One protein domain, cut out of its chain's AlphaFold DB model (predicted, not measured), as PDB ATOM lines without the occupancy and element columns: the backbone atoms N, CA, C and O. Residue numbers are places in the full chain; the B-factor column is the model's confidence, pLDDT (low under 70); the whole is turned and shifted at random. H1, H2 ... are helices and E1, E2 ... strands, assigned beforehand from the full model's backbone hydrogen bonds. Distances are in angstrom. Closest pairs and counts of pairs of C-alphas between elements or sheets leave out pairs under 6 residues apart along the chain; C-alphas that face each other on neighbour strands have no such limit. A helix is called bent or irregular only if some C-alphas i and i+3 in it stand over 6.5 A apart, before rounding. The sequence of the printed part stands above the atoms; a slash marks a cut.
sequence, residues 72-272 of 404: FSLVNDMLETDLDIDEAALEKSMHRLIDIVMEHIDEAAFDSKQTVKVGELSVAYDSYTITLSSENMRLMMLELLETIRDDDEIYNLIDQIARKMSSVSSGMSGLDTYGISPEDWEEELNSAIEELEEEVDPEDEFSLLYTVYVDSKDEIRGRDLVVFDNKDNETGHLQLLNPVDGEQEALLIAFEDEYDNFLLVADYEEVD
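What this domain is: This is residues 72 to 272 of the 404 residues of an uncharacterized protein of Clostridiaceae bacterium (UniProt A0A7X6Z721). The model is an open V of two arms: a layer of three antiparallel helices side by side, H2, H3 and H5 with H3 in the middle, and a twisted seven-stranded sheet, the arms meeting where E2 passes straight into H3. The hairpin of E1 and E2 bends sharply and folds back over E4 to E7, with E3 as the hinge, while H4 crosses the far end of the helix layer and H1 is near H4. The printed part has 201 residues, with five named helices and seven named strands that follow along the chain as H1 H2 E1 E2 H3 H4 H5 E3 E4 E5 E6 E7; the sheet's order is E1 E2 E3 E4 E5 E6 E7, antiparallel throughout, and the class is mixed, helices and strands. The whole is loose, with a radius of gyration of the C-alphas of 21.7 A and spans of 60 by 52 by 36 A.

Where its parts are: Begin at C-alpha 72, (-27.426, 22.500, 11.602), where H1 starts; it holds residues 72 to 80. H2 is residues 87 to 103, 24.1 A long. Next come E1, residues 107 to 118, 27.1 A, and E2, residues 121 to 133, 33.1 A; E1 bends by 81 degrees at residue 112 and E2 by 75 degrees at residue 124. Find C-alpha 134 at (10.043, 9.076, 9.816); from there H3 runs 24.1 A to residue 150. H4 is residues 152 to 169, 25.4 A, and H5 residues 182 to 197, 21.9 A. Then read E3, residues 206 to 214; E4, residues 220 to 229; E5, residues 234 to 241; E6, residues 248 to 257, 30.1 A; and E7, residues 261 to 271, 32.0 A, ending at C-alpha 271, (-11.409, 47.515, 15.158).

How they stand to each other: Start at H3, the hub. It touches H5 at a shallow tilt of 15 degrees, opposite ways; look at the closest C-alphas, Leu 142 and Ile 193, 6.0 A apart. With residues 140 to 147 alone it touches H2, opposite ways at a shallow tilt of 18 degrees, closest at the C-alphas of Val 101 and Met 140, 6.2 A. H2 and H5 are apart. H3 and H4 touch only at the corner, and only just, with 3 pairs of C-alphas within 8 A, the closest being Ile 148 and Ile 154 at 6.4 A. H1 and H4 are near each other. In H1, H2, H3, H4 and H5 every O i to N i+4 pair is within hydrogen-bond range. H3 is on the sheet, at a height over the sheet of 10.0 A; the closest C-alphas of H3 and E3 are Ser 134 and Phe 206, 5.2 A apart. In the sheet, look for backbone pairs within hydrogen-bond range: N 111 and O 127, 3.0 A, for the hairpin E1 and E2; N 130 and O 210, 2.8 A, for E2 and E3. E3 to E7 form a meander, each strand the antiparallel neighbour of the one before: see N 209 and O 226, 2.8 A; N 225 and O 238, 2.8 A; N 239 and O 254, 2.8 A; and N 251 and O 266, 2.8 A. It is a folded sheet, bent back into two leaves: E1 and E2 face E4 to E7, and the closest C-alphas of E1 and E6, Val 118 and Ala 250, are 6.1 A apart.

The domain as a whole: The two C-alphas farthest apart are those of Glu 120 and Gly 174, 60.6 A. The printed part has no cut. The link from H4 to H5, residues 170 to 181, is long. The mean pLDDT of the printed part is 81.8; look for values under 70 at residues 72 to 85, 87, 90 to 91, 94 and 161 to 179.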
ATOM      1  N   PHE A  72     -27.486  21.895  10.261       34.00
ATOM      2  CA  PHE A  72     -27.426  22.500  11.602       34.00
ATOM      3  C   PHE A  72     -28.363  21.841  12.624       34.00
ATOM      4  O   PHE A  72     -28.022  21.787  13.809       34.00
ATOM      5  N   SER A  73     -29.465  21.218  12.181       37.28
ATOM      6  CA  SER A  73     -30.234  20.268  13.009       37.28
ATOM      7  C   SER A  73     -29.339  19.138  13.529       37.28
ATOM      8  O   SER A  73     -29.499  18.686  14.659       37.28
ATOM      9  N   LEU A  74     -28.362  18.724  12.719       36.34
ATOM     10  CA  LEU A  74     -27.363  17.711  13.046       36.34
ATOM     11  C   LEU A  74     -26.467  18.134  14.220       36.34
ATOM     12  O   LEU A  74     -26.239  17.350  15.134       36.34
ATOM     13  N   VAL A  75     -25.981  19.378  14.208       32.59
ATOM     14  CA  VAL A  75     -25.094  19.918  15.250       32.59
ATOM     15  C   VAL A  75     -25.857  20.112  16.559       32.59
ATOM     16  O   VAL A  75     -25.347  19.750  17.615       32.59
ATOM     17  N   ASN A  76     -27.098  20.603  16.503       35.66
ATOM     18  CA  ASN A  76     -27.938  20.745  17.695       35.66
ATOM     19  C   ASN A  76     -28.365  19.386  18.283       35.66
ATOM     20  O   ASN A  76     -28.246  19.203  19.492       35.66
ATOM     21  N   ASP A  77     -28.743  18.398  17.465       39.16
ATOM     22  CA  ASP A  77     -29.017  17.036  17.956       39.16
ATOM     23  C   ASP A  77     -27.745  16.357  18.505       39.16
ATOM     24  O   ASP A  77     -27.818  15.593  19.470       39.16
ATOM     25  N   MET A  78     -26.561  16.647  17.949       35.81
ATOM     26  CA  MET A  78     -25.273  16.180  18.485       35.81
ATOM     27  C   MET A  78     -24.925  16.819  19.835       35.81
ATOM     28  O   MET A  78     -24.390  16.129  20.700       35.81
ATOM     29  N   LEU A  79     -25.241  18.102  20.035       36.81
ATOM     30  CA  LEU A  79     -24.992  18.831  21.286       36.81
ATOM     31  C   LEU A  79     -26.001  18.487  22.396       36.81
ATOM     32  O   LEU A  79     -25.668  18.599  23.575       36.81
ATOM     33  N   GLU A  80     -27.221  18.073  22.043       37.88
ATOM     34  CA  GLU A  80     -28.278  17.714  23.002       37.88
ATOM     35  C   GLU A  80     -28.310  16.218  23.368       37.88
ATOM     36  O   GLU A  80     -28.974  15.838  24.339       37.88
ATOM     37  N   THR A  81     -27.597  15.355  22.633       47.66
ATOM     38  CA  THR A  81     -27.584  13.915  22.920       47.66
ATOM     39  C   THR A  81     -26.506  13.550  23.940       47.66
ATOM     40  O   THR A  81     -25.315  13.600  23.653       47.66
ATOM     41  N   ASP A  82     -26.942  13.053  25.096       53.75
ATOM     42  CA  ASP A  82     -26.113  12.240  25.987       53.75
ATOM     43  C   ASP A  82     -25.730  10.938  25.253       53.75
ATOM     44  O   ASP A  82     -26.585  10.084  25.002       53.75
ATOM     45  N   LEU A  83     -24.470  10.828  24.827       59.00
ATOM     46  CA  LEU A  83     -23.944   9.692  24.060       59.00
ATOM     47  C   LEU A  83     -23.772   8.423  24.924       59.00
ATOM     48  O   LEU A  83     -23.171   7.465  24.469       59.00
ATOM     49  N   ASP A  84     -24.255   8.375  26.173       62.59
ATOM     50  CA  ASP A  84     -24.047   7.226  27.084       62.59
ATOM     51  C   ASP A  84     -22.559   6.800  27.145       62.59
ATOM     52  O   ASP A  84     -22.224   5.624  27.277       62.59
ATOM     53  N   ILE A  85     -21.661   7.781  26.977       64.19
ATOM     54  CA  ILE A  85     -20.208   7.620  27.009       64.19
ATOM     55  C   ILE A  85     -19.757   7.816  28.449       64.19
ATOM     56  O   ILE A  85     -20.162   8.774  29.115       64.19
ATOM     57  N   ASP A  86     -18.864   6.954  28.927       76.00
ATOM     58  CA  ASP A  86     -18.155   7.222  30.173       76.00
ATOM     59  C   ASP A  86     -17.099   8.308  29.914       76.00
ATOM     60  O   ASP A  86     -15.965   8.029  29.526       76.00
ATOM     61  N   GLU A  87     -17.484   9.574  30.112       68.81
ATOM     62  CA  GLU A  87     -16.624  10.745  29.888       68.81
ATOM     63  C   GLU A  87     -15.260  10.617  30.579       68.81
ATOM     64  O   GLU A  87     -14.241  11.028  30.028       68.81
ATOM     65  N   ALA A  88     -15.218  10.024  31.777       74.31
ATOM     66  CA  ALA A  88     -13.981   9.865  32.531       74.31
ATOM     67  C   ALA A  88     -13.090   8.757  31.950       74.31
ATOM     68  O   ALA A  88     -11.859   8.845  32.025       74.31
ATOM     69  N   ALA A  89     -13.692   7.702  31.397       76.19
ATOM     70  CA  ALA A  89     -12.960   6.668  30.681       76.19
ATOM     71  C   ALA A  89     -12.429   7.202  29.341       76.19
ATOM     72  O   ALA A  89     -11.238   7.050  29.078       76.19
ATOM     73  N   LEU A  90     -13.250   7.933  28.579       69.50
ATOM     74  CA  LEU A  90     -12.838   8.567  27.326       69.50
ATOM     75  C   LEU A  90     -11.737   9.617  27.539       69.50
ATOM     76  O   LEU A  90     -10.756   9.627  26.801       69.50
ATOM     77  N   GLU A  91     -11.833  10.467  28.568       69.12
ATOM     78  CA  GLU A  91     -10.773  11.429  28.922       69.12
ATOM     79  C   GLU A  91      -9.436  10.712  29.149       69.12
ATOM     80  O   GLU A  91      -8.382  11.149  28.681       69.12
ATOM     81  N   LYS A  92      -9.469   9.566  29.836       80.81
ATOM     82  CA  LYS A  92      -8.278   8.751  30.071       80.81
ATOM     83  C   LYS A  92      -7.721   8.164  28.769       80.81
ATOM     84  O   LYS A  92      -6.499   8.150  28.613       80.81
ATOM     85  N   SER A  93      -8.578   7.702  27.862       75.00
ATOM     86  CA  SER A  93      -8.177   7.219  26.536       75.00
ATOM     87  C   SER A  93      -7.538   8.338  25.709       75.00
ATOM     88  O   SER A  93      -6.440   8.167  25.186       75.00
ATOM     89  N   MET A  94      -8.128   9.537  25.703       68.62
ATOM     90  CA  MET A  94      -7.562  10.710  25.027       68.62
ATOM     91  C   MET A  94      -6.209  11.129  25.610       68.62
ATOM     92  O   MET A  94      -5.277  11.413  24.857       68.62
ATOM     93  N   HIS A  95      -6.054  11.120  26.937       75.00
ATOM     94  CA  HIS A  95      -4.758  11.369  27.571       75.00
ATOM     95  C   HIS A  95      -3.713  10.322  27.184       75.00
ATOM     96  O   HIS A  95      -2.560  10.680  26.967       75.00
ATOM     97  N   ARG A  96      -4.103   9.050  27.032       85.38
ATOM     98  CA  ARG A  96      -3.182   8.014  26.556       85.38
ATOM     99  C   ARG A  96      -2.706   8.284  25.126       85.38
ATOM    100  O   ARG A  96      -1.521   8.112  24.865       85.38
ATOM    101  N   LEU A  97      -3.583   8.733  24.225       70.56
ATOM    102  CA  LEU A  97      -3.179   9.115  22.864       70.56
ATOM    103  C   LEU A  97      -2.198  10.298  22.876       70.56
ATOM    104  O   LEU A  97      -1.207  10.284  22.152       70.56
ATOM    105  N   ILE A  98      -2.429  11.293  23.740       71.75
ATOM    106  CA  ILE A  98      -1.506  12.424  23.925       71.75
ATOM    107  C   ILE A  98      -0.148  11.944  24.449       71.75
ATOM    108  O   ILE A  98       0.884  12.376  23.936       71.75
ATOM    109  N   ASP A  99      -0.138  11.043  25.434       81.69
ATOM    110  CA  ASP A  99       1.096  10.466  25.974       81.69
ATOM    111  C   ASP A  99       1.899   9.753  24.872       81.69
ATOM    112  O   ASP A  99       3.103   9.966  24.781       81.69
ATOM    113  N   ILE A 100       1.243   8.984  23.992       80.12
ATOM    114  CA  ILE A 100       1.899   8.315  22.851       80.12
ATOM    115  C   ILE A 100       2.534   9.342  21.909       80.12
ATOM    116  O   ILE A 100       3.707   9.217  21.563       80.12
ATOM    117  N   VAL A 101       1.799  10.396  21.534       77.19
ATOM    118  CA  VAL A 101       2.358  11.473  20.699       77.19
ATOM    119  C   VAL A 101       3.596  12.078  21.361       77.19
ATOM    120  O   VAL A 101       4.600  12.304  20.697       77.19
ATOM    121  N   MET A 102       3.560  12.309  22.674       80.12
ATOM    122  CA  MET A 102       4.697  12.865  23.406       80.12
ATOM    123  C   MET A 102       5.888  11.905  23.533       80.12
ATOM    124  O   MET A 102       7.030  12.365  23.539       80.12
ATOM    125  N   GLU A 103       5.644  10.600  23.663       93.69
ATOM    126  CA  GLU A 103       6.676   9.567  23.832       93.69
ATOM    127  C   GLU A 103       7.566   9.405  22.592       93.69
ATOM    128  O   GLU A 103       8.751   9.099  22.737       93.69
ATOM    129  N   HIS A 104       7.019   9.660  21.400       89.69
ATOM    130  CA  HIS A 104       7.719   9.487  20.121       89.69
ATOM    131  C   HIS A 104       8.297  10.785  19.536       89.69
ATOM    132  O   HIS A 104       8.854  10.778  18.444       89.69
ATOM    133  N   ILE A 105       8.223  11.918  20.240       88.62
ATOM    134  CA  ILE A 105       8.930  13.138  19.813       88.62
ATOM    135  C   ILE A 105      10.443  12.946  19.993       88.62
ATOM    136  O   ILE A 105      10.906  12.667  21.100       88.62
ATOM    137  N   ASP A 106      11.225  13.149  18.925       92.19
ATOM    138  CA  ASP A 106      12.691  13.031  18.971       92.19
ATOM    139  C   ASP A 106      13.322  14.131  19.827       92.19
ATOM    140  O   ASP A 106      14.156  13.883  20.702       92.19
ATOM    141  N   GLU A 107      12.924  15.372  19.558       93.81
ATOM    142  CA  GLU A 107      13.448  16.557  20.221       93.81
ATOM    143  C   GLU A 107      12.342  17.593  20.400       93.81
ATOM    144  O   GLU A 107      11.482  17.771  19.539       93.81
ATOM    145  N   ALA A 108      12.384  18.293  21.531       91.75
ATOM    146  CA  ALA A 108      11.546  19.448  21.798       91.75
ATOM    147  C   ALA A 108      12.428  20.621  22.235       91.75
ATOM    148  O   ALA A 108      13.220  20.507  23.176       91.75
ATOM    149  N   ALA A 109      12.260  21.760  21.572       95.06
ATOM    150  CA  ALA A 109      12.966  23.001  21.836       95.06
ATOM    151  C   ALA A 109      11.984  24.115  22.214       95.06
ATOM    152  O   ALA A 109      10.838  24.157  21.767       95.06
ATOM    153  N   PHE A 110      12.460  25.024  23.060       95.75
ATOM    154  CA  PHE A 110      11.746  26.233  23.435       95.75
ATOM    155  C   PHE A 110      12.658  27.430  23.235       95.75
ATOM    156  O   PHE A 110      13.753  27.482  23.805       95.75
ATOM    157  N   ASP A 111      12.152  28.421  22.517       96.25
ATOM    158  CA  ASP A 111      12.857  29.660  22.266       96.25
ATOM    159  C   ASP A 111      11.967  30.855  22.595       96.25
ATOM    160  O   ASP A 111      10.874  31.026  22.068       96.25
ATOM    161  N   SER A 112      12.456  31.734  23.468       95.44
ATOM    162  CA  SER A 112      11.709  32.937  23.830       95.44
ATOM    163  C   SER A 112      11.962  34.075  22.844       95.44
ATOM    164  O   SER A 112      13.122  34.313  22.483       95.44
ATOM    165  N   LYS A 113      10.933  34.878  22.554       93.06
ATOM    166  CA  LYS A 113      11.025  36.118  21.751       93.06
ATOM    167  C   LYS A 113      11.559  35.923  20.326       93.06
ATOM    168  O   LYS A 113      12.305  36.771  19.821       93.06
ATOM    169  N   GLN A 114      11.169  34.835  19.678       96.06
ATOM    170  CA  GLN A 114      11.344  34.657  18.244       96.06
ATOM    171  C   GLN A 114      10.529  35.695  17.480       96.06
ATOM    172  O   GLN A 114       9.371  35.956  17.789       96.06
ATOM    173  N   THR A 115      11.160  36.343  16.506       95.56
ATOM    174  CA  THR A 115      10.505  37.387  15.713       95.56
ATOM    175  C   THR A 115       9.789  36.749  14.533       95.56
ATOM    176  O   THR A 115      10.446  36.224  13.639       95.56
ATOM    177  N   VAL A 116       8.464  36.854  14.510       95.00
ATOM    178  CA  VAL A 116       7.630  36.507  13.358       95.00
ATOM    179  C   VAL A 116       7.391  37.770  12.546       95.00
ATOM    180  O   VAL A 116       7.090  38.830  13.103       95.00
ATOM    181  N   LYS A 117       7.567  37.678  11.227       94.69
ATOM    182  CA  LYS A 117       7.348  38.789  10.304       94.69
ATOM    183  C   LYS A 117       6.426  38.352   9.172       94.69
ATOM    184  O   LYS A 117       6.764  37.424   8.448       94.69
ATOM    185  N   VAL A 118       5.329  39.076   8.999       93.25
ATOM    186  CA  VAL A 118       4.392  38.932   7.880       93.25
ATOM    187  C   VAL A 118       4.100  40.329   7.356       93.25
ATOM    188  O   VAL A 118       3.868  41.230   8.157       93.25
ATOM    189  N   GLY A 119       4.184  40.523   6.038       87.75
ATOM    190  CA  GLY A 119       4.014  41.845   5.432       87.75
ATOM    191  C   GLY A 119       4.936  42.895   6.067       87.75
ATOM    192  O   GLY A 119       6.168  42.730   6.128       87.75
ATOM    193  N   GLU A 120       4.340  43.981   6.557       86.88
ATOM    194  CA  GLU A 120       5.053  45.030   7.300       86.88
ATOM    195  C   GLU A 120       5.133  44.760   8.812       86.88
ATOM    196  O   GLU A 120       5.976  45.349   9.502       86.88
ATOM    197  N   LEU A 121       4.309  43.843   9.323       93.88
ATOM    198  CA  LEU A 121       4.182  43.556  10.741       93.88
ATOM    199  C   LEU A 121       5.298  42.629  11.234       93.88
ATOM    200  O   LEU A 121       5.660  41.633  10.605       93.88
ATOM    201  N   SER A 122       5.877  42.960  12.389       95.50
ATOM    202  CA  SER A 122       6.943  42.174  13.006       95.50
ATOM    203  C   SER A 122       6.779  42.145  14.518       95.50
ATOM    204  O   SER A 122       6.938  43.168  15.184       95.50
ATOM    205  N   VAL A 123       6.473  40.964  15.055       96.12
ATOM    206  CA  VAL A 123       6.118  40.768  16.466       96.12
ATOM    207  C   VAL A 123       6.941  39.623  17.049       96.12
ATOM    208  O   VAL A 123       7.302  38.678  16.351       96.12
ATOM    209  N   ALA A 124       7.293  39.733  18.329       96.62
ATOM    210  CA  ALA A 124       8.041  38.700  19.033       96.62
ATOM    211  C   ALA A 124       7.096  37.761  19.793       96.62
ATOM    212  O   ALA A 124       6.313  38.223  20.623       96.62
ATOM    213  N   TYR A 125       7.249  36.462  19.562       95.69
ATOM    214  CA  TYR A 125       6.508  35.378  20.198       95.69
ATOM    215  C   TYR A 125       7.458  34.407  20.885       95.69
ATOM    216  O   TYR A 125       8.640  34.339  20.552       95.69
ATOM    217  N   ASP A 126       6.956  33.657  21.853       96.62
ATOM    218  CA  ASP A 126       7.660  32.466  22.311       96.62
ATOM    219  C   ASP A 126       7.343  31.321  21.336       96.62
ATOM    220  O   ASP A 126       6.245  31.269  20.781       96.62
ATOM    221  N   SER A 127       8.302  30.436  21.072       96.38
ATOM    222  CA  SER A 127       8.122  29.323  20.141       96.38
ATOM    223  C   SER A 127       8.432  27.981  20.788       96.38
ATOM    224  O   SER A 127       9.382  27.840  21.561       96.38
ATOM    225  N   TYR A 128       7.628  26.988  20.422       91.12
ATOM    226  CA  TYR A 128       7.807  25.590  20.784       91.12
ATOM    227  C   TYR A 128       8.009  24.801  19.504       91.12
ATOM    228  O   TYR A 128       7.124  24.798  18.652       91.12
ATOM    229  N   THR A 129       9.156  24.147  19.377       91.44
ATOM    230  CA  THR A 129       9.510  23.380  18.185       91.44
ATOM    231  C   THR A 129       9.669  21.920  18.559       91.44
ATOM    232  O   THR A 129      10.388  21.608  19.506       91.44
ATOM    233  N   ILE A 130       9.008  21.033  17.825       89.56
ATOM    234  CA  ILE A 130       9.191  19.587  17.932       89.56
ATOM    235  C   ILE A 130       9.816  19.056  16.647       89.56
ATOM    236  O   ILE A 130       9.505  19.532  15.553       89.56
ATOM    237  N   THR A 131      10.685  18.065  16.792       90.50
ATOM    238  CA  THR A 131      11.269  17.320  15.679       90.50
ATOM    239  C   THR A 131      10.773  15.880  15.723       90.50
ATOM    240  O   THR A 131      10.725  15.276  16.797       90.50
ATOM    241  N   LEU A 132      10.402  15.346  14.560       88.06
ATOM    242  CA  LEU A 132       9.950  13.969  14.376       88.06
ATOM    243  C   LEU A 132      10.644  13.351  13.164       88.06
ATOM    244  O   LEU A 132      10.561  13.876  12.061       88.06
ATOM    245  N   SER A 133      11.314  12.228  13.359       92.88
ATOM    246  CA  SER A 133      11.849  11.377  12.300       92.88
ATOM    247  C   SER A 133      10.758  10.478  11.718       92.88
ATOM    248  O   SER A 133       9.779  10.155  12.395       92.88
ATOM    249  N   SER A 134      10.939  10.030  10.477       90.25
ATOM    250  CA  SER A 134      10.043   9.076   9.816       90.25
ATOM    251  C   SER A 134       9.846   7.795  10.632       90.25
ATOM    252  O   SER A 134       8.725   7.302  10.731       90.25
ATOM    253  N   GLU A 135      10.901   7.288  11.276       91.56
ATOM    254  CA  GLU A 135      10.819   6.092  12.120       91.56
ATOM    255  C   GLU A 135       9.990   6.335  13.385       91.56
ATOM    256  O   GLU A 135       9.092   5.552  13.685       91.56
ATOM    257  N   ASN A 136      10.221   7.433  14.110       90.56
ATOM    258  CA  ASN A 136       9.403   7.722  15.286       90.56
ATOM    259  C   ASN A 136       7.960   8.075  14.916       90.56
ATOM    260  O   ASN A 136       7.047   7.726  15.655       90.56
ATOM    261  N   MET A 137       7.726   8.724  13.774       86.38
ATOM    262  CA  MET A 137       6.374   8.955  13.269       86.38
ATOM    263  C   MET A 137       5.671   7.631  12.950       86.38
ATOM    264  O   MET A 137       4.512   7.456  13.322       86.38
ATOM    265  N   ARG A 138       6.369   6.674  12.325       88.12
ATOM    266  CA  ARG A 138       5.852   5.322  12.077       88.12
ATOM    267  C   ARG A 138       5.500   4.611  13.382       88.12
ATOM    268  O   ARG A 138       4.386   4.115  13.516       88.12
ATOM    269  N   LEU A 139       6.412   4.604  14.356       92.25
ATOM    270  CA  LEU A 139       6.191   3.990  15.669       92.25
ATOM    271  C   LEU A 139       5.047   4.664  16.441       92.25
ATOM    272  O   LEU A 139       4.234   3.971  17.051       92.25
ATOM    273  N   MET A 140       4.942   5.993  16.361       85.75
ATOM    274  CA  MET A 140       3.836   6.760  16.930       85.75
ATOM    275  C   MET A 140       2.502   6.341  16.317       85.75
ATOM    276  O   MET A 140       1.570   6.025  17.049       85.75
ATOM    277  N   MET A 141       2.405   6.327  14.986       84.75
ATOM    278  CA  MET A 141       1.178   5.950  14.282       84.75
ATOM    279  C   MET A 141       0.787   4.501  14.567       84.75
ATOM    280  O   MET A 141      -0.389   4.231  14.798       84.75
ATOM    281  N   LEU A 142       1.763   3.592  14.621       89.06
ATOM    282  CA  LEU A 142       1.549   2.197  14.993       89.06
ATOM    283  C   LEU A 142       0.933   2.085  16.396       89.06
ATOM    284  O   LEU A 142      -0.131   1.491  16.554       89.06
ATOM    285  N   GLU A 143       1.544   2.714  17.404       92.81
ATOM    286  CA  GLU A 143       1.053   2.646  18.785       92.81
ATOM    287  C   GLU A 143      -0.298   3.363  18.966       92.81
ATOM    288  O   GLU A 143      -1.144   2.901  19.737       92.81
ATOM    289  N   LEU A 144      -0.535   4.463  18.238       84.12
ATOM    290  CA  LEU A 144      -1.833   5.142  18.201       84.12
ATOM    291  C   LEU A 144      -2.918   4.226  17.634       84.12
ATOM    292  O   LEU A 144      -3.967   4.091  18.259       84.12
ATOM    293  N   LEU A 145      -2.678   3.583  16.489       84.19
ATOM    294  CA  LEU A 145      -3.653   2.696  15.851       84.19
ATOM    295  C   LEU A 145      -3.916   1.441  16.684       84.19
ATOM    296  O   LEU A 145      -5.073   1.067  16.844       84.19
ATOM    297  N   GLU A 146      -2.884   0.831  17.272       91.38
ATOM    298  CA  GLU A 146      -3.051  -0.286  18.210       91.38
ATOM    299  C   GLU A 146      -3.882   0.128  19.431       91.38
ATOM    300  O   GLU A 146      -4.800  -0.588  19.830       91.38
ATOM    301  N   THR A 147      -3.603   1.308  19.995       89.56
ATOM    302  CA  THR A 147      -4.352   1.834  21.143       89.56
ATOM    303  C   THR A 147      -5.802   2.133  20.772       89.56
ATOM    304  O   THR A 147      -6.692   1.778  21.532       89.56
ATOM    305  N   ILE A 148      -6.056   2.744  19.612       82.31
ATOM    306  CA  ILE A 148      -7.408   3.025  19.107       82.31
ATOM    307  C   ILE A 148      -8.174   1.723  18.848       82.31
ATOM    308  O   ILE A 148      -9.338   1.620  19.225       82.31
ATOM    309  N   ARG A 149      -7.527   0.723  18.237       89.25
ATOM    310  CA  ARG A 149      -8.125  -0.587  17.951       89.25
ATOM    311  C   ARG A 149      -8.583  -1.283  19.227       89.25
ATOM    312  O   ARG A 149      -9.692  -1.807  19.257       89.25
ATOM    313  N   ASP A 150      -7.733  -1.274  20.250       93.12
ATOM    314  CA  ASP A 150      -7.925  -2.042  21.483       93.12
ATOM    315  C   ASP A 150      -8.737  -1.286  22.560       93.12
ATOM    316  O   ASP A 150      -8.984  -1.834  23.641       93.12
ATOM    317  N   ASP A 151      -9.135  -0.032  22.307       87.75
ATOM    318  CA  ASP A 151      -9.873   0.807  23.254       87.75
ATOM    319  C   ASP A 151     -11.388   0.776  22.995       87.75
ATOM    320  O   ASP A 151     -11.915   1.414  22.079       87.75
ATOM    321  N   ASP A 152     -12.094   0.045  23.862       88.44
ATOM    322  CA  ASP A 152     -13.550  -0.113  23.810       88.44
ATOM    323  C   ASP A 152     -14.300   1.234  23.858       88.44
ATOM    324  O   ASP A 152     -15.354   1.358  23.239       88.44
ATOM    325  N   GLU A 153     -13.798   2.252  24.571       83.31
ATOM    326  CA  GLU A 153     -14.478   3.551  24.696       83.31
ATOM    327  C   GLU A 153     -14.345   4.380  23.418       83.31
ATOM    328  O   GLU A 153     -15.314   5.007  22.983       83.31
ATOM    329  N   ILE A 154     -13.173   4.343  22.777       78.00
ATOM    330  CA  ILE A 154     -12.972   4.973  21.468       78.00
ATOM    331  C   ILE A 154     -13.839   4.275  20.417       78.00
ATOM    332  O   ILE A 154     -14.558   4.951  19.678       78.00
ATOM    333  N   TYR A 155     -13.839   2.939  20.380       80.88
ATOM    334  CA  TYR A 155     -14.726   2.185  19.496       80.88
ATOM    335  C   TYR A 155     -16.199   2.549  19.734       80.88
ATOM    336  O   TYR A 155     -16.916   2.856  18.781       80.88
ATOM    337  N   ASN A 156     -16.650   2.586  20.993       78.94
ATOM    338  CA  ASN A 156     -18.030   2.933  21.334       78.94
ATOM    339  C   ASN A 156     -18.391   4.350  20.874       78.94
ATOM    340  O   ASN A 156     -19.475   4.547  20.327       78.94
ATOM    341  N   LEU A 157     -17.501   5.331  21.054       77.00
ATOM    342  CA  LEU A 157     -17.699   6.692  20.551       77.00
ATOM    343  C   LEU A 157     -17.884   6.695  19.025       77.00
ATOM    344  O   LEU A 157     -18.853   7.269  18.523       77.00
ATOM    345  N   ILE A 158     -16.986   6.041  18.284       73.38
ATOM    346  CA  ILE A 158     -17.030   6.022  16.816       73.38
ATOM    347  C   ILE A 158     -18.244   5.244  16.294       73.38
ATOM    348  O   ILE A 158     -18.930   5.733  15.395       73.38
ATOM    349  N   ASP A 159     -18.570   4.084  16.870       78.06
ATOM    350  CA  ASP A 159     -19.762   3.307  16.509       78.06
ATOM    351  C   ASP A 159     -21.038   4.126  16.739       78.06
ATOM    352  O   ASP A 159     -21.934   4.152  15.894       78.06
ATOM    353  N   GLN A 160     -21.117   4.869  17.843       71.38
ATOM    354  CA  GLN A 160     -22.259   5.736  18.111       71.38
ATOM    355  C   GLN A 160     -22.383   6.892  17.120       71.38
ATOM    356  O   GLN A 160     -23.494   7.172  16.655       71.38
ATOM    357  N   ILE A 161     -21.268   7.530  16.757       67.62
ATOM    358  CA  ILE A 161     -21.244   8.551  15.703       67.62
ATOM    359  C   ILE A 161     -21.697   7.936  14.369       67.62
ATOM    360  O   ILE A 161     -22.573   8.489  13.705       67.62
ATOM    361  N   ALA A 162     -21.181   6.761  14.000       67.75
ATOM    362  CA  ALA A 162     -21.516   6.077  12.751       67.75
ATOM    363  C   ALA A 162     -22.997   5.665  12.674       67.75
ATOM    364  O   ALA A 162     -23.665   5.943  11.676       67.75
ATOM    365  N   ARG A 163     -23.550   5.078  13.745       69.50
ATOM    366  CA  ARG A 163     -24.984   4.741  13.853       69.50
ATOM    367  C   ARG A 163     -25.873   5.966  13.713       69.50
ATOM    368  O   ARG A 163     -26.950   5.886  13.124       69.50
ATOM    369  N   LYS A 164     -25.443   7.094  14.277       62.53
ATOM    370  CA  LYS A 164     -26.177   8.354  14.178       62.53
ATOM    371  C   LYS A 164     -26.116   8.906  12.762       62.53
ATOM    372  O   LYS A 164     -27.174   9.184  12.203       62.53
ATOM    373  N   MET A 165     -24.940   8.954  12.137       57.75
ATOM    374  CA  MET A 165     -24.808   9.382  10.740       57.75
ATOM    375  C   MET A 165     -25.644   8.512   9.791       57.75
ATOM    376  O   MET A 165     -26.342   9.049   8.934       57.75
ATOM    377  N   SER A 166     -25.670   7.189   9.990       60.66
ATOM    378  CA  SER A 166     -26.489   6.284   9.172       60.66
ATOM    379  C   SER A 166     -27.995   6.425   9.422       60.66
ATOM    380  O   SER A 166     -28.794   6.260   8.497       60.66
ATOM    381  N   SER A 167     -28.408   6.780  10.643       57.09
ATOM    382  CA  SER A 167     -29.810   7.090  10.960       57.09
ATOM    383  C   SER A 167     -30.302   8.382  10.301       57.09
ATOM    384  O   SER A 167     -31.479   8.487   9.962       57.09
ATOM    385  N   VAL A 168     -29.395   9.336  10.080       50.78
ATOM    386  CA  VAL A 168     -29.693  10.627   9.448       50.78
ATOM    387  C   VAL A 168     -29.728  10.488   7.927       50.78
ATOM    388  O   VAL A 168     -30.668  10.952   7.288       50.78
ATOM    389  N   SER A 169     -28.756   9.791   7.333       48.72
ATOM    390  CA  SER A 169     -28.660   9.656   5.873       48.72
ATOM    391  C   SER A 169     -29.773   8.811   5.249       48.72
ATOM    392  O   SER A 169     -29.969   8.846   4.037       48.72
ATOM    393  N   SER A 170     -30.479   8.003   6.046       51.12
ATOM    394  CA  SER A 170     -31.449   7.040   5.531       51.12
ATOM    395  C   SER A 170     -32.866   7.587   5.365       51.12
ATOM    396  O   SER A 170     -33.637   6.909   4.691       51.12
ATOM    397  N   GLY A 171     -33.219   8.769   5.904       45.12
ATOM    398  CA  GLY A 171     -34.482   9.509   5.654       45.12
ATOM    399  C   GLY A 171     -35.812   8.748   5.855       45.12
ATOM    400  O   GLY A 171     -36.896   9.319   5.774       45.12
ATOM    401  N   MET A 172     -35.759   7.449   6.131       39.00
ATOM    402  CA  MET A 172     -36.861   6.515   6.244       39.00
ATOM    403  C   MET A 172     -36.777   5.889   7.623       39.00
ATOM    404  O   MET A 172     -35.914   5.059   7.910       39.00
ATOM    405  N   SER A 173     -37.736   6.251   8.467       40.56
ATOM    406  CA  SER A 173     -38.007   5.584   9.732       40.56
ATOM    407  C   SER A 173     -38.279   4.091   9.490       40.56
ATOM    408  O   SER A 173     -39.419   3.702   9.221       40.56
ATOM    409  N   GLY A 174     -37.246   3.246   9.550       42.41
ATOM    410  CA  GLY A 174     -37.412   1.792   9.476       42.41
ATOM    411  C   GLY A 174     -36.299   0.961   8.837       42.41
ATOM    412  O   GLY A 174     -36.477  -0.255   8.783       42.41
ATOM    413  N   LEU A 175     -35.190   1.543   8.364       39.72
ATOM    414  CA  LEU A 175     -33.999   0.762   7.998       39.72
ATOM    415  C   LEU A 175     -33.024   0.707   9.181       39.72
ATOM    416  O   LEU A 175     -32.877   1.682   9.913       39.72
ATOM    417  N   ASP A 176     -32.425  -0.465   9.400       44.41
ATOM    418  CA  ASP A 176     -31.518  -0.730  10.517       44.41
ATOM    419  C   ASP A 176     -30.380   0.307  10.537       44.41
ATOM    420  O   ASP A 176     -29.687   0.495   9.540       44.41
ATOM    421  N   THR A 177     -30.183   0.989  11.670       51.84
ATOM    422  CA  THR A 177     -29.029   1.874  11.879       51.84
ATOM    423  C   THR A 177     -27.758   1.034  11.803       51.84
ATOM    424  O   THR A 177     -27.497   0.222  12.701       51.84
ATOM    425  N   TYR A 178     -26.981   1.203  10.738       60.22
ATOM    426  CA  TYR A 178     -25.706   0.518  10.583       60.22
ATOM    427  C   TYR A 178     -24.665   1.235  11.439       60.22
ATOM    428  O   TYR A 178     -24.351   2.403  11.212       60.22
ATOM    429  N   GLY A 179     -24.210   0.537  12.473       63.22
ATOM    430  CA  GLY A 179     -22.972   0.866  13.167       63.22
ATOM    431  C   GLY A 179     -21.788   0.189  12.496       63.22
ATOM    432  O   GLY A 179     -21.974  -0.583  11.550       63.22
ATOM    433  N   ILE A 180     -20.592   0.450  13.003       73.06
ATOM    434  CA  ILE A 180     -19.391  -0.276  12.591       73.06
ATOM    435  C   ILE A 180     -19.381  -1.570  13.399       73.06
ATOM    436  O   ILE A 180     -19.585  -1.541  14.610       73.06
ATOM    437  N   SER A 181     -19.241  -2.727  12.751       82.62
ATOM    438  CA  SER A 181     -19.102  -3.961  13.520       82.62
ATOM    439  C   SER A 181     -17.702  -4.022  14.150       82.62
ATOM    440  O   SER A 181     -16.759  -3.502  13.556       82.62
ATOM    441  N   PRO A 182     -17.523  -4.671  15.317       84.56
ATOM    442  CA  PRO A 182     -16.190  -4.838  15.896       84.56
ATOM    443  C   PRO A 182     -15.222  -5.555  14.948       84.56
ATOM    444  O   PRO A 182     -14.040  -5.244  14.927       84.56
ATOM    445  N   GLU A 183     -15.732  -6.495  14.144       86.00
ATOM    446  CA  GLU A 183     -14.932  -7.236  13.164       86.00
ATOM    447  C   GLU A 183     -14.432  -6.308  12.047       86.00
ATOM    448  O   GLU A 183     -13.246  -6.341  11.737       86.00
ATOM    449  N   ASP A 184     -15.295  -5.436  11.508       81.25
ATOM    450  CA  ASP A 184     -14.900  -4.463  10.477       81.25
ATOM    451  C   ASP A 184     -13.932  -3.408  11.046       81.25
ATOM    452  O   ASP A 184     -12.962  -3.035  10.397       81.25
ATOM    453  N   TRP A 185     -14.166  -2.948  12.282       83.19
ATOM    454  CA  TRP A 185     -13.276  -2.017  12.986       83.19
ATOM    455  C   TRP A 185     -11.872  -2.596  13.174       83.19
ATOM    456  O   TRP A 185     -10.875  -1.946  12.864       83.19
ATOM    457  N   GLU A 186     -11.796  -3.835  13.664       87.00
ATOM    458  CA  GLU A 186     -10.529  -4.539  13.825       87.00
ATOM    459  C   GLU A 186      -9.860  -4.809  12.473       87.00
ATOM    460  O   GLU A 186      -8.646  -4.655  12.371       87.00
ATOM    461  N   GLU A 187     -10.606  -5.209  11.438       83.94
ATOM    462  CA  GLU A 187     -10.055  -5.515  10.110       83.94
ATOM    463  C   GLU A 187      -9.417  -4.282   9.456       83.94
ATOM    464  O   GLU A 187      -8.260  -4.351   9.038       83.94
ATOM    465  N   GLU A 188     -10.120  -3.146   9.433       78.88
ATOM    466  CA  GLU A 188      -9.619  -1.897   8.842       78.88
ATOM    467  C   GLU A 188      -8.363  -1.390   9.567       78.88
ATOM    468  O   GLU A 188      -7.355  -1.055   8.936       78.88
ATOM    469  N   LEU A 189      -8.373  -1.394  10.906       80.12
ATOM    470  CA  LEU A 189      -7.217  -0.959  11.692       80.12
ATOM    471  C   LEU A 189      -6.045  -1.933  11.582       80.12
ATOM    472  O   LEU A 189      -4.904  -1.487  11.493       80.12
ATOM    473  N   ASN A 190      -6.293  -3.245  11.544       88.38
ATOM    474  CA  ASN A 190      -5.231  -4.227  11.329       88.38
ATOM    475  C   ASN A 190      -4.594  -4.070   9.946       88.38
ATOM    476  O   ASN A 190      -3.378  -4.180   9.848       88.38
ATOM    477  N   SER A 191      -5.371  -3.755   8.904       82.06
ATOM    478  CA  SER A 191      -4.813  -3.472   7.578       82.06
ATOM    479  C   SER A 191      -3.869  -2.266   7.616       82.06
ATOM    480  O   SER A 191      -2.757  -2.346   7.101       82.06
ATOM    481  N   ALA A 192      -4.271  -1.167   8.265       77.50
ATOM    482  CA  ALA A 192      -3.422   0.020   8.407       77.50
ATOM    483  C   ALA A 192      -2.171  -0.243   9.269       77.50
ATOM    484  O   ALA A 192      -1.092   0.274   8.987       77.50
ATOM    485  N   ILE A 193      -2.306  -1.064  10.314       85.56
ATOM    486  CA  ILE A 193      -1.197  -1.491  11.175       85.56
ATOM    487  C   ILE A 193      -0.194  -2.342  10.387       85.56
ATOM    488  O   ILE A 193       1.000  -2.059  10.448       85.56
ATOM    489  N   GLU A 194      -0.657  -3.335   9.621       89.31
ATOM    490  CA  GLU A 194       0.203  -4.204   8.803       89.31
ATOM    491  C   GLU A 194       1.029  -3.397   7.788       89.31
ATOM    492  O   GLU A 194       2.206  -3.694   7.586       89.31
ATOM    493  N   GLU A 195       0.455  -2.344   7.198       83.25
ATOM    494  CA  GLU A 195       1.179  -1.436   6.296       83.25
ATOM    495  C   GLU A 195       2.294  -0.650   7.008       83.25
ATOM    496  O   GLU A 195       3.354  -0.413   6.431       83.25
ATOM    497  N   LEU A 196       2.090  -0.273   8.274       83.69
ATOM    498  CA  LEU A 196       3.063   0.482   9.071       83.69
ATOM    499  C   LEU A 196       4.112  -0.397   9.765       83.69
ATOM    500  O   LEU A 196       5.122   0.127  10.240       83.69
ATOM    501  N   GLU A 197       3.907  -1.715   9.850       83.94
ATOM    502  CA  GLU A 197       4.890  -2.645  10.422       83.94
ATOM    503  C   GLU A 197       6.161  -2.757   9.564       83.94
ATOM    504  O   GLU A 197       7.229  -3.092  10.094       83.94
ATOM    505  N   GLU A 198       6.073  -2.450   8.266       82.50
ATOM    506  CA  GLU A 198       7.227  -2.424   7.368       82.50
ATOM    507  C   GLU A 198       8.222  -1.323   7.788       82.50
ATOM    508  O   GLU A 198       7.844  -0.195   8.105       82.50
ATOM    509  N   GLU A 199       9.520  -1.654   7.842       79.25
ATOM    510  CA  GLU A 199      10.567  -0.662   8.122       79.25
ATOM    511  C   GLU A 199      10.607   0.390   7.003       79.25
ATOM    512  O   GLU A 199      10.493   0.047   5.824       79.25
ATOM    513  N   VAL A 200      10.823   1.658   7.368       79.00
ATOM    514  CA  VAL A 200      10.997   2.742   6.391       79.00
ATOM    515  C   VAL A 200      12.249   2.463   5.555       79.00
ATOM    516  O   VAL A 200      13.331   2.245   6.108       79.00
ATOM    517  N   ASP A 201      12.122   2.461   4.224       83.88
ATOM    518  CA  ASP A 201      13.290   2.364   3.347       83.88
ATOM    519  C   ASP A 201      14.195   3.586   3.599       83.88
ATOM    520  O   ASP A 201      13.695   4.712   3.618       83.88
ATOM    521  N   PRO A 202      15.521   3.420   3.767       82.38
ATOM    522  CA  PRO A 202      16.442   4.545   3.899       82.38
ATOM    523  C   PRO A 202      16.319   5.605   2.795       82.38
ATOM    524  O   PRO A 202      16.691   6.760   3.010       82.38
ATOM    525  N   GLU A 203      15.858   5.234   1.595       82.88
ATOM    526  CA  GLU A 203      15.607   6.191   0.510       82.88
ATOM    527  C   GLU A 203      14.382   7.090   0.760       82.88
ATOM    528  O   GLU A 203      14.384   8.218   0.266       82.88
ATOM    529  N   ASP A 204      13.435   6.640   1.590       84.38
ATOM    530  CA  ASP A 204      12.174   7.308   1.948       84.38
ATOM    531  C   ASP A 204      12.204   7.940   3.360       84.38
ATOM    532  O   ASP A 204      11.194   8.450   3.848       84.38
ATOM    533  N   GLU A 205      13.356   7.917   4.043       90.38
ATOM    534  CA  GLU A 205      13.537   8.601   5.327       90.38
ATOM    535  C   GLU A 205      13.277  10.113   5.198       90.38
ATOM    536  O   GLU A 205      13.748  10.778   4.269       90.38
ATOM    537  N   PHE A 206      12.562  10.668   6.176       90.56
ATOM    538  CA  PHE A 206      12.283  12.098   6.278       90.56
ATOM    539  C   PHE A 206      12.324  12.559   7.736       90.56
ATOM    540  O   PHE A 206      12.282  11.753   8.670       90.56
ATOM    541  N   SER A 207      12.382  13.871   7.944       93.69
ATOM    542  CA  SER A 207      12.139  14.480   9.250       93.69
ATOM    543  C   SER A 207      11.195  15.672   9.143       93.69
ATOM    544  O   SER A 207      11.147  16.361   8.128       93.69
ATOM    545  N   LEU A 208      10.422  15.891  10.197       92.06
ATOM    546  CA  LEU A 208       9.470  16.977  10.339       92.06
ATOM    547  C   LEU A 208       9.941  17.902  11.450       92.06
ATOM    548  O   LEU A 208      10.298  17.448  12.539       92.06
ATOM    549  N   LEU A 209       9.883  19.200  11.193       93.12
ATOM    550  CA  LEU A 209      10.075  20.244  12.183       93.12
ATOM    551  C   LEU A 209       8.772  21.030  12.300       93.12
ATOM    552  O   LEU A 209       8.395  21.735  11.371       93.12
ATOM    553  N   TYR A 210       8.085  20.911  13.433       90.00
ATOM    554  CA  TYR A 210       6.829  21.615  13.679       90.00
ATOM    555  C   TYR A 210       7.007  22.650  14.783       90.00
ATOM    556  O   TYR A 210       7.338  22.310  15.918       90.00
ATOM    557  N   THR A 211       6.784  23.919  14.454       90.81
ATOM    558  CA  THR A 211       6.922  25.056  15.362       90.81
ATOM    559  C   THR A 211       5.579  25.731  15.591       90.81
ATOM    560  O   THR A 211       4.862  26.053  14.647       90.81
ATOM    561  N   VAL A 212       5.258  26.000  16.856       92.81
ATOM    562  CA  VAL A 212       4.096  26.796  17.268       92.81
ATOM    563  C   VAL A 212       4.584  28.090  17.906       92.81
ATOM    564  O   VAL A 212       5.385  28.052  18.840       92.81
ATOM    565  N   TYR A 213       4.077  29.224  17.427       90.19
ATOM    566  CA  TYR A 213       4.337  30.552  17.980       90.19
ATOM    567  C   TYR A 213       3.187  30.972  18.888       90.19
ATOM    568  O   TYR A 213       2.021  30.907  18.491       90.19
ATOM    569  N   VAL A 214       3.514  31.414  20.098       91.94
ATOM    570  CA  VAL A 214       2.556  31.713  21.162       91.94
ATOM    571  C   VAL A 214       2.832  33.101  21.737       91.94
ATOM    572  O   VAL A 214       3.986  33.505  21.920       91.94
ATOM    573  N   ASP A 215       1.772  33.863  22.000       91.62
ATOM    574  CA  ASP A 215       1.876  35.183  22.617       91.62
ATOM    575  C   ASP A 215       1.921  35.143  24.153       91.62
ATOM    576  O   ASP A 215       1.845  34.102  24.797       91.62
ATOM    577  N   SER A 216       2.056  36.317  24.773       90.25
ATOM    578  CA  SER A 216       2.148  36.434  26.236       90.25
ATOM    579  C   SER A 216       0.879  36.036  27.012       90.25
ATOM    580  O   SER A 216       0.903  36.059  28.244       90.25
ATOM    581  N   LYS A 217      -0.229  35.756  26.317       90.19
ATOM    582  CA  LYS A 217      -1.501  35.277  26.875       90.19
ATOM    583  C   LYS A 217      -1.718  33.781  26.617       90.19
ATOM    584  O   LYS A 217      -2.812  33.295  26.883       90.19
ATOM    585  N   ASP A 218      -0.700  33.080  26.122       82.88
ATOM    586  CA  ASP A 218      -0.770  31.679  25.705       82.88
ATOM    587  C   ASP A 218      -1.681  31.439  24.476       82.88
ATOM    588  O   ASP A 218      -2.127  30.317  24.236       82.88
ATOM    589  N   GLU A 219      -1.945  32.473  23.663       86.56
ATOM    590  CA  GLU A 219      -2.699  32.333  22.408       86.56
ATOM    591  C   GLU A 219      -1.756  31.967  21.251       86.56
ATOM    592  O   GLU A 219      -0.694  32.572  21.075       86.56
ATOM    593  N   ILE A 220      -2.144  30.977  20.441       86.50
ATOM    594  CA  ILE A 220      -1.378  30.555  19.262       86.50
ATOM    595  C   ILE A 220      -1.505  31.627  18.175       86.50
ATOM    596  O   ILE A 220      -2.604  31.919  17.713       86.50
ATOM    597  N   ARG A 221      -0.367  32.169  17.739       89.62
ATOM    598  CA  ARG A 221      -0.255  33.189  16.681       89.62
ATOM    599  C   ARG A 221       0.415  32.685  15.417       89.62
ATOM    600  O   ARG A 221       0.482  33.404  14.430       89.62
ATOM    601  N   GLY A 222       0.925  31.462  15.420       87.00
ATOM    602  CA  GLY A 222       1.442  30.881  14.197       87.00
ATOM    603  C   GLY A 222       1.824  29.422  14.328       87.00
ATOM    604  O   GLY A 222       2.059  28.919  15.426       87.00
ATOM    605  N   ARG A 223       1.890  28.760  13.179       93.50
ATOM    606  CA  ARG A 223       2.335  27.388  12.988       93.50
ATOM    607  C   ARG A 223       3.232  27.332  11.763       93.50
ATOM    608  O   ARG A 223       2.967  28.006  10.770       93.50
ATOM    609  N   ASP A 224       4.281  26.538  11.855       90.81
ATOM    610  CA  ASP A 224       5.272  26.365  10.804       90.81
ATOM    611  C   ASP A 224       5.684  24.890  10.783       90.81
ATOM    612  O   ASP A 224       6.088  24.353  11.814       90.81
ATOM    613  N   LEU A 225       5.495  24.227   9.646       92.19
ATOM    614  CA  LEU A 225       5.851  22.834   9.421       92.19
ATOM    615  C   LEU A 225       6.846  22.759   8.269       92.19
ATOM    616  O   LEU A 225       6.501  23.096   7.138       92.19
ATOM    617  N   VAL A 226       8.038  22.245   8.550       92.12
ATOM    618  CA  VAL A 226       9.080  22.009   7.551       92.12
ATOM    619  C   VAL A 226       9.344  20.512   7.438       92.12
ATOM    620  O   VAL A 226       9.494  19.830   8.454       92.12
ATOM    621  N   VAL A 227       9.400  20.008   6.209       92.81
ATOM    622  CA  VAL A 227       9.703  18.616   5.867       92.81
ATOM    623  C   VAL A 227      11.095  18.558   5.251       92.81
ATOM    624  O   VAL A 227      11.391  19.302   4.316       92.81
ATOM    625  N   PHE A 228      11.934  17.656   5.749       94.50
ATOM    626  CA  PHE A 228      13.267  17.394   5.215       94.50
ATOM    627  C   PHE A 228      13.385  15.956   4.715       94.50
ATOM    628  O   PHE A 228      12.904  15.038   5.377       94.50
ATOM    629  N   ASP A 229      14.069  15.752   3.589       92.94
ATOM    630  CA  ASP A 229      14.453  14.420   3.106       92.94
ATOM    631  C   ASP A 229      15.625  13.813   3.907       92.94
ATOM    632  O   ASP A 229      16.245  14.451   4.761       92.94
ATOM    633  N   ASN A 230      15.993  12.574   3.573       89.75
ATOM    634  CA  ASN A 230      17.133  11.840   4.137       89.75
ATOM    635  C   ASN A 230      18.522  12.482   3.923       89.75
ATOM    636  O   ASN A 230      19.542  11.943   4.368       89.75
ATOM    637  N   LYS A 231      18.603  13.601   3.201       91.88
ATOM    638  CA  LYS A 231      19.826  14.375   2.944       91.88
ATOM    639  C   LYS A 231      19.759  15.770   3.565       91.88
ATOM    640  O   LYS A 231      20.607  16.597   3.223       91.88
ATOM    641  N   ASP A 232      18.798  16.012   4.455       91.31
ATOM    642  CA  ASP A 232      18.533  17.302   5.094       91.31
ATOM    643  C   ASP A 232      18.156  18.416   4.092       91.31
ATOM    644  O   ASP A 232      18.381  19.599   4.362       91.31
ATOM    645  N   ASN A 233      17.616  18.070   2.915       93.38
ATOM    646  CA  ASN A 233      17.037  19.062   2.007       93.38
ATOM    647  C   ASN A 233      15.582  19.301   2.386       93.38
ATOM    648  O   ASN A 233      14.828  18.350   2.563       93.38
ATOM    649  N   GLU A 234      15.186  20.565   2.453       94.38
ATOM    650  CA  GLU A 234      13.787  20.955   2.592       94.38
ATOM    651  C   GLU A 234      13.006  20.544   1.338       94.38
ATOM    652  O   GLU A 234      13.380  20.912   0.221       94.38
ATOM    653  N   THR A 235      11.961  19.742   1.526       93.25
ATOM    654  CA  THR A 235      11.092  19.233   0.453       93.25
ATOM    655  C   THR A 235       9.667  19.759   0.546       93.25
ATOM    656  O   THR A 235       8.921  19.648  -0.424       93.25
ATOM    657  N   GLY A 236       9.294  20.339   1.686       92.81
ATOM    658  CA  GLY A 236       7.993  20.951   1.891       92.81
ATOM    659  C   GLY A 236       8.005  21.935   3.054       92.81
ATOM    660  O   GLY A 236       8.615  21.670   4.091       92.81
ATOM    661  N   HIS A 237       7.293  23.047   2.901       95.19
ATOM    662  CA  HIS A 237       7.146  24.082   3.917       95.19
ATOM    663  C   HIS A 237       5.704  24.579   3.952       95.19
ATOM    664  O   HIS A 237       5.185  25.068   2.954       95.19
ATOM    665  N   LEU A 238       5.047  24.458   5.104       92.12
ATOM    666  CA  LEU A 238       3.705  24.978   5.349       92.12
ATOM    667  C   LEU A 238       3.744  25.980   6.502       92.12
ATOM    668  O   LEU A 238       4.104  25.636   7.627       92.12
ATOM    669  N   GLN A 239       3.298  27.205   6.245       92.12
ATOM    670  CA  GLN A 239       3.229  28.268   7.238       92.12
ATOM    671  C   GLN A 239       1.810  28.816   7.355       92.12
ATOM    672  O   GLN A 239       1.163  29.141   6.362       92.12
ATOM    673  N   LEU A 240       1.357  28.972   8.595       92.88
ATOM    674  CA  LEU A 240       0.151  29.705   8.960       92.88
ATOM    675  C   LEU A 240       0.530  30.686  10.065       92.88
ATOM    676  O   LEU A 240       0.675  30.281  11.216       92.88
ATOM    677  N   LEU A 241       0.713  31.960   9.739       92.56
ATOM    678  CA  LEU A 241       1.177  32.974  10.689       92.56
ATOM    679  C   LEU A 241       0.159  34.108  10.773       92.56
ATOM    680  O   LEU A 241      -0.246  34.650   9.753       92.56
ATOM    681  N   ASN A 242      -0.218  34.492  11.985       94.44
ATOM    682  CA  ASN A 242      -1.123  35.600  12.261       94.44
ATOM    683  C   ASN A 242      -0.540  36.514  13.355       94.44
ATOM    684  O   ASN A 242      -0.955  36.449  14.516       94.44
ATOM    685  N   PRO A 243       0.503  37.308  13.042       95.38
ATOM    686  CA  PRO A 243       1.026  38.274  13.993       95.38
ATOM    687  C   PRO A 243       0.013  39.395  14.269       95.38
ATOM    688  O   PRO A 243      -0.699  39.838  13.373       95.38
ATOM    689  N   VAL A 244       0.013  39.884  15.511       94.19
ATOM    690  CA  VAL A 244      -0.903  40.907  16.040       94.19
ATOM    691  C   VAL A 244      -0.119  41.908  16.894       94.19
ATOM    692  O   VAL A 244       0.577  41.510  17.834       94.19
ATOM    693  N   ASP A 245      -0.245  43.204  16.592       94.50
ATOM    694  CA  ASP A 245       0.274  44.326  17.389       94.50
ATOM    695  C   ASP A 245      -0.798  45.416  17.561       94.50
ATOM    696  O   ASP A 245      -0.957  46.326  16.744       94.50
ATOM    697  N   GLY A 246      -1.554  45.330  18.658       92.94
ATOM    698  CA  GLY A 246      -2.667  46.240  18.911       92.94
ATOM    699  C   GLY A 246      -3.838  45.956  17.974       92.94
ATOM    700  O   GLY A 246      -4.381  44.862  18.017       92.94
ATOM    701  N   GLU A 247      -4.229  46.954  17.182       95.38
ATOM    702  CA  GLU A 247      -5.288  46.848  16.162       95.38
ATOM    703  C   GLU A 247      -4.728  46.381  14.808       95.38
ATOM    704  O   GLU A 247      -5.495  46.110  13.898       95.38
ATOM    705  N   GLN A 248      -3.401  46.306  14.644       96.62
ATOM    706  CA  GLN A 248      -2.775  45.863  13.397       96.62
ATOM    707  C   GLN A 248      -2.528  44.359  13.433       96.62
ATOM    708  O   GLN A 248      -1.878  43.846  14.348       96.62
ATOM    709  N   GLU A 249      -2.980  43.677  12.392       95.81
ATOM    710  CA  GLU A 249      -2.797  42.249  12.191       95.81
ATOM    711  C   GLU A 249      -2.285  41.968  10.782       95.81
ATOM    712  O   GLU A 249      -2.476  42.742   9.840       95.81
ATOM    713  N   ALA A 250      -1.639  40.821  10.633       96.19
ATOM    714  CA  ALA A 250      -1.358  40.269   9.324       96.19
ATOM    715  C   ALA A 250      -1.653  38.771   9.320       96.19
ATOM    716  O   ALA A 250      -1.672  38.130  10.369       96.19
ATOM    717  N   LEU A 251      -1.882  38.201   8.145       95.56
ATOM    718  CA  LEU A 251      -2.091  36.777   7.926       95.56
ATOM    719  C   LEU A 251      -1.162  36.315   6.813       95.56
ATOM    720  O   LEU A 251      -1.093  36.941   5.760       95.56
ATOM    721  N   LEU A 252      -0.473  35.206   7.038       94.94
ATOM    722  CA  LEU A 252       0.273  34.478   6.027       94.94
ATOM    723  C   LEU A 252      -0.218  33.041   6.008       94.94
ATOM    724  O   LEU A 252      -0.219  32.376   7.043       94.94
ATOM    725  N   ILE A 253      -0.597  32.579   4.823       93.81
ATOM    726  CA  ILE A 253      -0.785  31.166   4.511       93.81
ATOM    727  C   ILE A 253       0.166  30.867   3.363       93.81
ATOM    728  O   ILE A 253      -0.033  31.376   2.262       93.81
ATOM    729  N   ALA A 254       1.206  30.086   3.622       92.31
ATOM    730  CA  ALA A 254       2.185  29.725   2.610       92.31
ATOM    731  C   ALA A 254       2.355  28.214   2.546       92.31
ATOM    732  O   ALA A 254       2.425  27.557   3.582       92.31
ATOM    733  N   PHE A 255       2.432  27.690   1.333       92.06
ATOM    734  CA  PHE A 255       2.830  26.326   1.040       92.06
ATOM    735  C   PHE A 255       3.880  26.367  -0.068       92.06
ATOM    736  O   PHE A 255       3.671  27.031  -1.083       92.06
ATOM    737  N   GLU A 256       4.994  25.678   0.125       92.19
ATOM    738  CA  GLU A 256       6.046  25.518  -0.874       92.19
ATOM    739  C   GLU A 256       6.506  24.061  -0.873       92.19
ATOM    740  O   GLU A 256       6.836  23.518   0.180       92.19
ATOM    741  N   ASP A 257       6.522  23.430  -2.043       90.06
ATOM    742  CA  ASP A 257       7.190  22.152  -2.280       90.06
ATOM    743  C   ASP A 257       8.036  22.215  -3.567       90.06
ATOM    744  O   ASP A 257       8.284  23.285  -4.131       90.06
ATOM    745  N   GLU A 258       8.550  21.074  -4.033       83.06
ATOM    746  CA  GLU A 258       9.401  21.032  -5.229       83.06
ATOM    747  C   GLU A 258       8.672  21.357  -6.555       83.06
ATOM    748  O   GLU A 258       9.334  21.613  -7.570       83.06
ATOM    749  N   TYR A 259       7.336  21.345  -6.569       83.12
ATOM    750  CA  TYR A 259       6.491  21.524  -7.752       83.12
ATOM    751  C   TYR A 259       5.656  22.798  -7.704       83.12
ATOM    752  O   TYR A 259       5.550  23.498  -8.716       83.12
ATOM    753  N   ASP A 260       5.075  23.079  -6.547       86.69
ATOM    754  CA  ASP A 260       4.021  24.048  -6.348       86.69
ATOM    755  C   ASP A 260       4.396  25.028  -5.241       86.69
ATOM    756  O   ASP A 260       5.053  24.712  -4.249       86.69
ATOM    757  N   ASN A 261       3.933  26.262  -5.409       90.94
ATOM    758  CA  ASN A 261       3.927  27.224  -4.327       90.94
ATOM    759  C   ASN A 261       2.604  27.991  -4.305       90.94
ATOM    760  O   ASN A 261       1.951  28.225  -5.328       90.94
ATOM    761  N   PHE A 262       2.208  28.354  -3.098       92.94
ATOM    762  CA  PHE A 262       1.010  29.107  -2.790       92.94
ATOM    763  C   PHE A 262       1.360  30.070  -1.667       92.94
ATOM    764  O   PHE A 262       1.904  29.659  -0.645       92.94
ATOM    765  N   LEU A 263       1.041  31.347  -1.835       95.25
ATOM    766  CA  LEU A 263       1.278  32.360  -0.819       95.25
ATOM    767  C   LEU A 263       0.103  33.334  -0.785       95.25
ATOM    768  O   LEU A 263      -0.094  34.122  -1.704       95.25
ATOM    769  N   LEU A 264      -0.651  33.306   0.307       95.19
ATOM    770  CA  LEU A 264      -1.619  34.332   0.661       95.19
ATOM    771  C   LEU A 264      -1.022  35.197   1.769       95.19
ATOM    772  O   LEU A 264      -0.685  34.687   2.837       95.19
ATOM    773  N   VAL A 265      -0.943  36.504   1.536       97.00
ATOM    774  CA  VAL A 265      -0.580  37.489   2.561       97.00
ATOM    775  C   VAL A 265      -1.701  38.507   2.678       97.00
ATOM    776  O   VAL A 265      -2.121  39.057   1.667       97.00
ATOM    777  N   ALA A 266      -2.169  38.773   3.892       96.25
ATOM    778  CA  ALA A 266      -3.081  39.868   4.185       96.25
ATOM    779  C   ALA A 266      -2.513  40.755   5.292       96.25
ATOM    780  O   ALA A 266      -1.972  40.248   6.268       96.25
ATOM    781  N   ASP A 267      -2.681  42.063   5.157       96.25
ATOM    782  CA  ASP A 267      -2.344  43.066   6.167       96.25
ATOM    783  C   ASP A 267      -3.613  43.886   6.429       96.25
ATOM    784  O   ASP A 267      -4.222  44.407   5.483       96.25
ATOM    785  N   TYR A 268      -4.048  43.972   7.686       96.19
ATOM    786  CA  TYR A 268      -5.301  44.638   8.035       96.19
ATOM    787  C   TYR A 268      -5.307  45.230   9.440       96.19
ATOM    788  O   TYR A 268      -4.573  44.827  10.336       96.19
ATOM    789  N   GLU A 269      -6.180  46.212   9.620       97.06
ATOM    790  CA  GLU A 269      -6.549  46.749  10.922       97.06
ATOM    791  C   GLU A 269      -7.871  46.110  11.363       97.06
ATOM    792  O   GLU A 269      -8.827  46.093  10.581       97.06
ATOM    793  N   GLU A 270      -7.926  45.588  12.588       94.94
ATOM    794  CA  GLU A 270      -9.143  45.078  13.220       94.94
ATOM    795  C   GLU A 270      -9.597  46.021  14.345       94.94
ATOM    796  O   GLU A 270      -8.913  46.197  15.356       94.94
ATOM    797  N   VAL A 271     -10.775  46.626  14.171       94.56
ATOM    798  CA  VAL A 271     -11.409  47.515  15.158       94.56
ATOM    799  C   VAL A 271     -12.866  47.113  15.317       94.56
ATOM    800  O   VAL A 271     -13.617  47.108  14.344       94.56
ATOM    801  N   ASP A 272     -13.281  46.810  16.550       91.38
ATOM    802  CA  ASP A 272     -14.643  46.356  16.863       91.38
ATOM    803  C   ASP A 272     -15.098  45.193  15.947       91.38
ATOM    804  O   ASP A 272     -16.182  45.252  15.372       91.38
TER     805      ASP A 272